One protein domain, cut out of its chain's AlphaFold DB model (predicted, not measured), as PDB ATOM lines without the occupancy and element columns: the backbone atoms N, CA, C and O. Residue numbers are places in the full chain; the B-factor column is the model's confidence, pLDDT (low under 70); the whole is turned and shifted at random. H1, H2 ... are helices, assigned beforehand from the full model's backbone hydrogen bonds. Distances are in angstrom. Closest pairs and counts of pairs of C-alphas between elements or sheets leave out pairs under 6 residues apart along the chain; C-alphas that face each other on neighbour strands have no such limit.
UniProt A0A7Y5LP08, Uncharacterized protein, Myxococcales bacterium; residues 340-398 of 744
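What this domain is: This is residues 340 to 398 of the 744 residues of an uncharacterized protein of Myxococcales bacterium (UniProt A0A7Y5LP08). Two helices, H1 and H2, make a splayed helical hairpin, and a shorter third helix, H3, packs across both near the hairpin's turn. From the far end of H2, the link of residues 375 to 382 folds back to the start of H3, and the last residues, 393 to 398, form a short tail after H3. The printed part has 59 residues with three named helices, in the order H1, H2, H3, and no named strand; the class is all helix. It is compact, with a radius of gyration of the C-alphas of 10.3 A, and its C-alphas span 29 by 23 by 18 A.

How they stand to each other: H1, residues 340 to 353, touches H2, residues 358 to 374, and the two are a hairpin. They run opposite ways at a steep tilt of 41 degrees, and their closest C-alphas, those of Ser 347 and Ala 360, are 4.7 A apart. H2 touches H1 with residues 360 to 367 alone. H3, residues 383 to 392, touches H1 as well, about perpendicular to it at 76 degrees. Their closest C-alphas are those of Ile 351 and Cys 385, 6.4 A apart, and H1 touches H3 with residues 348 to 352 alone. H3 also touches H2, at a steep tilt of 61 degrees, opposite ways. The closest C-alphas of H2 and H3, those of Ala 361 and Ala 389, are 4.0 A apart, and H2 touches H3 with residues 358 to 365 alone. The helix packing is mostly crossed: of the three pairs of helices that touch, 0 are at a shallow tilt. In H1, H2 and H3 every O i to N i+4 pair is within hydrogen-bond range.

Where its parts are: H1 begins at C-alpha 340, at (-34.741, -19.781, 24.194), and measures 20.0 A from first to last C-alpha. A tight link of 4 residues follows. H2, the longest helix with 17 residues, begins at C-alpha 358, at (-32.414, -3.945, 14.507), and measures 24.1 A from first to last C-alpha. A short link of 8 residues leads to H3, which has 10 residues, measures 14.1 A and ends at C-alpha 392, at (-37.035, -1.227, 14.223).

The domain as a whole: The two C-alphas farthest apart, those of Asp 354 and Gly 375, are 29.6 A apart. The first and last printed C-alphas, those of Asp 340 and Tyr 398, are 20.8 A apart. The printed part has no cut, and neither link between the helices is long. The mean pLDDT of the printed part is 88.8, and no printed residue is under 70.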
ATOM      1  N   ASP A 340     -33.961 -20.714  25.009       81.56
ATOM      2  CA  ASP A 340     -34.741 -19.781  24.194       81.56
ATOM      3  C   ASP A 340     -35.393 -18.658  25.017       81.56
ATOM      4  O   ASP A 340     -35.529 -17.531  24.537       81.56
ATOM      5  N   ALA A 341     -35.784 -18.948  26.263       83.31
ATOM      6  CA  ALA A 341     -36.379 -17.960  27.156       83.31
ATOM      7  C   ALA A 341     -35.355 -16.887  27.553       83.31
ATOM      8  O   ALA A 341     -35.671 -15.696  27.549       83.31
ATOM      9  N   ALA A 342     -34.113 -17.291  27.836       85.06
ATOM     10  CA  ALA A 342     -33.032 -16.358  28.129       85.06
ATOM     11  C   ALA A 342     -32.624 -15.522  26.900       85.06
ATOM     12  O   ALA A 342     -32.370 -14.327  27.042       85.06
ATOM     13  N   LEU A 343     -32.617 -16.110  25.694       86.31
ATOM     14  CA  LEU A 343     -32.373 -15.374  24.439       86.31
ATOM     15  C   LEU A 343     -33.426 -14.298  24.175       86.31
ATOM     16  O   LEU A 343     -33.101 -13.179  23.767       86.31
ATOM     17  N   LEU A 344     -34.693 -14.633  24.411       88.56
ATOM     18  CA  LEU A 344     -35.777 -13.677  24.274       88.56
ATOM     19  C   LEU A 344     -35.652 -12.555  25.310       88.56
ATOM     20  O   LEU A 344     -35.749 -11.387  24.942       88.56
ATOM     21  N   ALA A 345     -35.396 -12.891  26.578       88.06
ATOM     22  CA  ALA A 345     -35.215 -11.902  27.640       88.06
ATOM     23  C   ALA A 345     -34.053 -10.936  27.336       88.06
ATOM     24  O   ALA A 345     -34.211  -9.727  27.489       88.06
ATOM     25  N   ASP A 346     -32.926 -11.450  26.826       86.50
ATOM     26  CA  ASP A 346     -31.787 -10.643  26.359       86.50
ATOM     27  C   ASP A 346     -32.193  -9.671  25.240       86.50
ATOM     28  O   ASP A 346     -31.819  -8.497  25.249       86.50
ATOM     29  N   SER A 347     -33.003 -10.139  24.287       90.06
ATOM     30  CA  SER A 347     -33.486  -9.315  23.175       90.06
ATOM     31  C   SER A 347     -34.465  -8.231  23.640       90.06
ATOM     32  O   SER A 347     -34.379  -7.093  23.175       90.06
ATOM     33  N   ILE A 348     -35.360  -8.554  24.582       91.62
ATOM     34  CA  ILE A 348     -36.290  -7.595  25.198       91.62
ATOM     35  C   ILE A 348     -35.506  -6.503  25.932       91.62
ATOM     36  O   ILE A 348     -35.728  -5.321  25.674       91.62
ATOM     37  N   GLU A 349     -34.545  -6.883  26.777       88.56
ATOM     38  CA  GLU A 349     -33.683  -5.944  27.506       88.56
ATOM     39  C   GLU A 349     -32.932  -5.008  26.540       88.56
ATOM     40  O   GLU A 349     -32.811  -3.803  26.774       88.56
ATOM     41  N   ARG A 350     -32.445  -5.537  25.410       87.00
ATOM     42  CA  ARG A 350     -31.759  -4.737  24.384       87.00
ATOM     43  C   ARG A 350     -32.679  -3.727  23.710       87.00
ATOM     44  O   ARG A 350     -32.254  -2.590  23.546       87.00
ATOM     45  N   ILE A 351     -33.911  -4.101  23.371       92.06
ATOM     46  CA  ILE A 351     -34.893  -3.168  22.793       92.06
ATOM     47  C   ILE A 351     -35.346  -2.115  23.804       92.06
ATOM     48  O   ILE A 351     -35.521  -0.956  23.436       92.06
ATOM     49  N   GLN A 352     -35.485  -2.480  25.079       91.06
ATOM     50  CA  GLN A 352     -35.791  -1.517  26.139       91.06
ATOM     51  C   GLN A 352     -34.677  -0.473  26.300       91.06
ATOM     52  O   GLN A 352     -34.963   0.710  26.485       91.06
ATOM     53  N   ASN A 353     -33.415  -0.896  26.194       86.75
ATOM     54  CA  ASN A 353     -32.253  -0.012  26.305       86.75
ATOM     55  C   ASN A 353     -31.972   0.799  25.025       86.75
ATOM     56  O   ASN A 353     -31.564   1.957  25.104       86.75
ATOM     57  N   ASP A 354     -32.167   0.199  23.850       87.81
ATOM     58  CA  ASP A 354     -32.033   0.834  22.540       87.81
ATOM     59  C   ASP A 354     -33.181   0.387  21.616       87.81
ATOM     60  O   ASP A 354     -33.074  -0.639  20.934       87.81
ATOM     61  N   PRO A 355     -34.261   1.189  21.514       90.62
ATOM     62  CA  PRO A 355     -35.404   0.879  20.656       90.62
ATOM     63  C   PRO A 355     -35.066   0.756  19.165       90.62
ATOM     64  O   PRO A 355     -35.924   0.359  18.386       90.62
ATOM     65  N   LYS A 356     -33.850   1.125  18.734       90.31
ATOM     66  CA  LYS A 356     -33.403   1.048  17.335       90.31
ATOM     67  C   LYS A 356     -32.502  -0.159  17.053       90.31
ATOM     68  O   LYS A 356     -32.008  -0.278  15.925       90.31
ATOM     69  N   ASP A 357     -32.285  -1.053  18.021       89.00
ATOM     70  CA  ASP A 357     -31.475  -2.261  17.834       89.00
ATOM     71  C   ASP A 357     -32.161  -3.245  16.870       89.00
ATOM     72  O   ASP A 357     -32.958  -4.106  17.246       89.00
ATOM     73  N   ARG A 358     -31.817  -3.137  15.583       90.50
ATOM     74  CA  ARG A 358     -32.414  -3.945  14.507       90.50
ATOM     75  C   ARG A 358     -32.206  -5.449  14.679       90.50
ATOM     76  O   ARG A 358     -33.015  -6.224  14.169       90.50
ATOM     77  N   ALA A 359     -31.114  -5.870  15.319       86.56
ATOM     78  CA  ALA A 359     -30.818  -7.287  15.503       86.56
ATOM     79  C   ALA A 359     -31.739  -7.881  16.575       86.56
ATOM     80  O   ALA A 359     -32.448  -8.842  16.289       86.56
ATOM     81  N   ALA A 360     -31.812  -7.234  17.745       89.00
ATOM     82  CA  ALA A 360     -32.738  -7.629  18.807       89.00
ATOM     83  C   ALA A 360     -34.201  -7.571  18.338       89.00
ATOM     84  O   ALA A 360     -34.976  -8.492  18.586       89.00
ATOM     85  N   ALA A 361     -34.560  -6.534  17.575       93.00
ATOM     86  CA  ALA A 361     -35.878  -6.407  16.965       93.00
ATOM     87  C   ALA A 361     -36.211  -7.616  16.082       93.00
ATOM     88  O   ALA A 361     -37.247  -8.249  16.254       93.00
ATOM     89  N   SER A 362     -35.312  -7.975  15.164       91.56
ATOM     90  CA  SER A 362     -35.530  -9.099  14.247       91.56
ATOM     91  C   SER A 362     -35.669 -10.431  14.990       91.56
ATOM     92  O   SER A 362     -36.523 -11.232  14.625       91.56
ATOM     93  N   GLU A 363     -34.885 -10.648  16.049       89.31
ATOM     94  CA  GLU A 363     -34.988 -11.829  16.919       89.31
ATOM     95  C   GLU A 363     -36.347 -11.938  17.608       89.31
ATOM     96  O   GLU A 363     -36.971 -12.998  17.546       89.31
ATOM     97  N   ILE A 364     -36.840 -10.845  18.200       92.81
ATOM     98  CA  ILE A 364     -38.165 -10.812  18.835       92.81
ATOM     99  C   ILE A 364     -39.251 -11.146  17.810       92.81
ATOM    100  O   ILE A 364     -40.081 -12.014  18.063       92.81
ATOM    101  N   ILE A 365     -39.232 -10.502  16.639       93.19
ATOM    102  CA  ILE A 365     -40.249 -10.712  15.598       93.19
ATOM    103  C   ILE A 365     -40.242 -12.158  15.102       93.19
ATOM    104  O   ILE A 365     -41.296 -12.791  15.052       93.19
ATOM    105  N   VAL A 366     -39.063 -12.705  14.785       90.25
ATOM    106  CA  VAL A 366     -38.922 -14.100  14.341       90.25
ATOM    107  C   VAL A 366     -39.420 -15.060  15.415       90.25
ATOM    108  O   VAL A 366     -40.105 -16.027  15.082       90.25
ATOM    109  N   ARG A 367     -39.127 -14.792  16.694       88.50
ATOM    110  CA  ARG A 367     -39.551 -15.670  17.785       88.50
ATOM    111  C   ARG A 367     -41.057 -15.636  18.007       88.50
ATOM    112  O   ARG A 367     -41.681 -16.691  17.995       88.50
ATOM    113  N   VAL A 368     -41.638 -14.445  18.145       91.06
ATOM    114  CA  VAL A 368     -43.087 -14.273  18.339       91.06
ATOM    115  C   VAL A 368     -43.857 -14.897  17.174       91.06
ATOM    116  O   VAL A 368     -44.864 -15.577  17.373       91.06
ATOM    117  N   TRP A 369     -43.366 -14.718  15.947       90.69
ATOM    118  CA  TRP A 369     -43.951 -15.349  14.770       90.69
ATOM    119  C   TRP A 369     -43.831 -16.882  14.796       90.69
ATOM    120  O   TRP A 369     -44.815 -17.574  14.526       90.69
ATOM    121  N   ALA A 370     -42.660 -17.427  15.142       87.69
ATOM    122  CA  ALA A 370     -42.444 -18.871  15.215       87.69
ATOM    123  C   ALA A 370     -43.333 -19.530  16.283       87.69
ATOM    124  O   ALA A 370     -43.953 -20.560  16.009       87.69
ATOM    125  N   ASP A 371     -43.459 -18.904  17.455       86.81
ATOM    126  CA  ASP A 371     -44.327 -19.364  18.542       86.81
ATOM    127  C   ASP A 371     -45.803 -19.337  18.109       86.81
ATOM    128  O   ASP A 371     -46.517 -20.332  18.268       86.81
ATOM    129  N   LYS A 372     -46.249 -18.254  17.447       89.50
ATOM    130  CA  LYS A 372     -47.609 -18.168  16.888       89.50
ATOM    131  C   LYS A 372     -47.875 -19.272  15.866       89.50
ATOM    132  O   LYS A 372     -48.940 -19.887  15.887       89.50
ATOM    133  N   LYS A 373     -46.911 -19.542  14.983       88.69
ATOM    134  CA  LYS A 373     -47.003 -20.587  13.955       88.69
ATOM    135  C   LYS A 373     -47.042 -21.992  14.558       88.69
ATOM    136  O   LYS A 373     -47.723 -22.862  14.022       88.69
ATOM    137  N   ALA A 374     -46.351 -22.202  15.675       85.94
ATOM    138  CA  ALA A 374     -46.382 -23.448  16.435       85.94
ATOM    139  C   ALA A 374     -47.653 -23.613  17.293       85.94
ATOM    140  O   ALA A 374     -47.865 -24.687  17.855       85.94
ATOM    141  N   GLY A 375     -48.494 -22.577  17.410       84.00
ATOM    142  CA  GLY A 375     -49.645 -22.575  18.318       84.00
ATOM    143  C   GLY A 375     -49.244 -22.567  19.796       84.00
ATOM    144  O   GLY A 375     -50.018 -23.014  20.642       84.00
ATOM    145  N   ALA A 376     -48.032 -22.101  20.106       82.31
ATOM    146  CA  ALA A 376     -47.565 -21.928  21.473       82.31
ATOM    147  C   ALA A 376     -48.340 -20.785  22.165       82.31
ATOM    148  O   ALA A 376     -48.884 -19.911  21.480       82.31
ATOM    149  N   PRO A 377     -48.427 -20.780  23.511       77.56
ATOM    150  CA  PRO A 377     -48.952 -19.628  24.238       77.56
ATOM    151  C   PRO A 377     -48.190 -18.359  23.847       77.56
ATOM    152  O   PRO A 377     -46.996 -18.424  23.553       77.56
ATOM    153  N   ASP A 378     -48.897 -17.224  23.847       76.38
ATOM    154  CA  ASP A 378     -48.328 -15.942  23.438       76.38
ATOM    155  C   ASP A 378     -47.017 -15.687  24.186       76.38
ATOM    156  O   ASP A 378     -46.970 -15.704  25.419       76.38
ATOM    157  N   THR A 379     -45.953 -15.464  23.417       80.19
ATOM    158  CA  THR A 379     -44.623 -15.170  23.931       80.19
ATOM    159  C   THR A 379     -44.689 -13.973  24.888       80.19
ATOM    160  O   THR A 379     -45.332 -12.966  24.574       80.19
ATOM    161  N   ASP A 380     -44.022 -14.066  26.042       84.31
ATOM    162  CA  ASP A 380     -44.034 -13.035  27.092       84.31
ATOM    163  C   ASP A 380     -43.176 -11.815  26.703       84.31
ATOM    164  O   ASP A 380     -42.094 -11.570  27.231       84.31
ATOM    165  N   VAL A 381     -43.640 -11.082  25.690       90.38
ATOM    166  CA  VAL A 381     -43.046  -9.837  25.201       90.38
ATOM    167  C   VAL A 381     -43.981  -8.686  25.571       90.38
ATOM    168  O   VAL A 381     -45.144  -8.695  25.149       90.38
ATOM    169  N   PRO A 382     -43.505  -7.671  26.318       92.19
ATOM    170  CA  PRO A 382     -44.312  -6.497  26.623       92.19
ATOM    171  C   PRO A 382     -44.784  -5.786  25.339       92.19
ATOM    172  O   PRO A 382     -43.986  -5.657  24.402       92.19
ATOM    173  N   PRO A 383     -46.042  -5.306  25.259       91.94
ATOM    174  CA  PRO A 383     -46.586  -4.672  24.052       91.94
ATOM    175  C   PRO A 383     -45.720  -3.530  23.504       91.94
ATOM    176  O   PRO A 383     -45.489  -3.452  22.301       91.94
ATOM    177  N   GLU A 384     -45.172  -2.687  24.376       92.62
ATOM    178  CA  GLU A 384     -44.278  -1.589  24.003       92.62
ATOM    179  C   GLU A 384     -42.968  -2.076  23.362       92.62
ATOM    180  O   GLU A 384     -42.481  -1.473  22.406       92.62
ATOM    181  N   CYS A 385     -42.430  -3.207  23.829       93.69
ATOM    182  CA  CYS A 385     -41.229  -3.816  23.261       93.69
ATOM    183  C   CYS A 385     -41.534  -4.466  21.912       93.69
ATOM    184  O   CYS A 385     -40.735  -4.361  20.986       93.69
ATOM    185  N   LEU A 386     -42.702  -5.105  21.781       94.62
ATOM    186  CA  LEU A 386     -43.160  -5.684  20.521       94.62
ATOM    187  C   LEU A 386     -43.377  -4.602  19.457       94.62
ATOM    188  O   LEU A 386     -42.961  -4.783  18.314       94.62
ATOM    189  N   GLN A 387     -43.983  -3.473  19.831       94.75
ATOM    190  CA  GLN A 387     -44.152  -2.338  18.930       94.75
ATOM    191  C   GLN A 387     -42.794  -1.768  18.498       94.75
ATOM    192  O   GLN A 387     -42.542  -1.664  17.299       94.75
ATOM    193  N   ALA A 388     -41.897  -1.470  19.443       94.31
ATOM    194  CA  ALA A 388     -40.559  -0.963  19.130       94.31
ATOM    195  C   ALA A 388     -39.763  -1.939  18.246       94.31
ATOM    196  O   ALA A 388     -39.136  -1.529  17.269       94.31
ATOM    197  N   ALA A 389     -39.842  -3.243  18.528       94.50
ATOM    198  CA  ALA A 389     -39.235  -4.277  17.698       94.50
ATOM    199  C   ALA A 389     -39.823  -4.283  16.279       94.50
ATOM    200  O   ALA A 389     -39.073  -4.335  15.309       94.50
ATOM    201  N   ALA A 390     -41.144  -4.181  16.126       93.00
ATOM    202  CA  ALA A 390     -41.780  -4.167  14.812       93.00
ATOM    203  C   ALA A 390     -41.405  -2.916  13.992       93.00
ATOM    204  O   ALA A 390     -41.193  -3.029  12.784       93.00
ATOM    205  N   GLU A 391     -41.259  -1.759  14.646       93.50
ATOM    206  CA  GLU A 391     -40.819  -0.498  14.027       93.50
ATOM    207  C   GLU A 391     -39.325  -0.507  13.648       93.50
ATOM    208  O   GLU A 391     -38.923   0.080  12.640       93.50
ATOM    209  N   ALA A 392     -38.480  -1.169  14.445       93.25
ATOM    210  CA  ALA A 392     -37.035  -1.227  14.223       93.25
ATOM    211  C   ALA A 392     -36.585  -2.394  13.331       93.25
ATOM    212  O   ALA A 392     -35.470  -2.358  12.794       93.25
ATOM    213  N   ALA A 393     -37.416  -3.426  13.166       89.94
ATOM    214  CA  ALA A 393     -37.089  -4.608  12.381       89.94
ATOM    215  C   ALA A 393     -36.705  -4.250  10.937       89.94
ATOM    216  O   ALA A 393     -37.296  -3.391  10.276       89.94
ATOM    217  N   SER A 394     -35.681  -4.937  10.434       86.62
ATOM    218  CA  SER A 394     -35.244  -4.793   9.048       86.62
ATOM    219  C   SER A 394     -36.280  -5.393   8.098       86.62
ATOM    220  O   SER A 394     -36.891  -6.407   8.414       86.62
ATOM    221  N   HIS A 395     -36.400  -4.858   6.877       84.56
ATOM    222  CA  HIS A 395     -37.196  -5.502   5.821       84.56
ATOM    223  C   HIS A 395     -36.780  -6.966   5.595       84.56
ATOM    224  O   HIS A 395     -37.639  -7.816   5.394       84.56
ATOM    225  N   ARG A 396     -35.483  -7.274   5.779       86.81
ATOM    226  CA  ARG A 396     -34.930  -8.637   5.686       86.81
ATOM    227  C   ARG A 396     -35.575  -9.649   6.627       86.81
ATOM    228  O   ARG A 396     -35.536 -10.836   6.342       86.81
ATOM    229  N   THR A 397     -36.152  -9.198   7.736       87.94
ATOM    230  CA  THR A 397     -36.862 -10.060   8.688       87.94
ATOM    231  C   THR A 397     -38.116 -10.676   8.062       87.94
ATOM    232  O   THR A 397     -38.524 -11.766   8.453       87.94
ATOM    233  N   TYR A 398     -38.694  -9.994   7.071       88.38
ATOM    234  CA  TYR A 398     -39.949 -10.352   6.418       88.38
ATOM    235  C   TYR A 398     -39.758 -10.883   4.984       88.38
ATOM    236  O   TYR A 398     -40.736 -11.299   4.370       88.38
TER     237      TYR A 398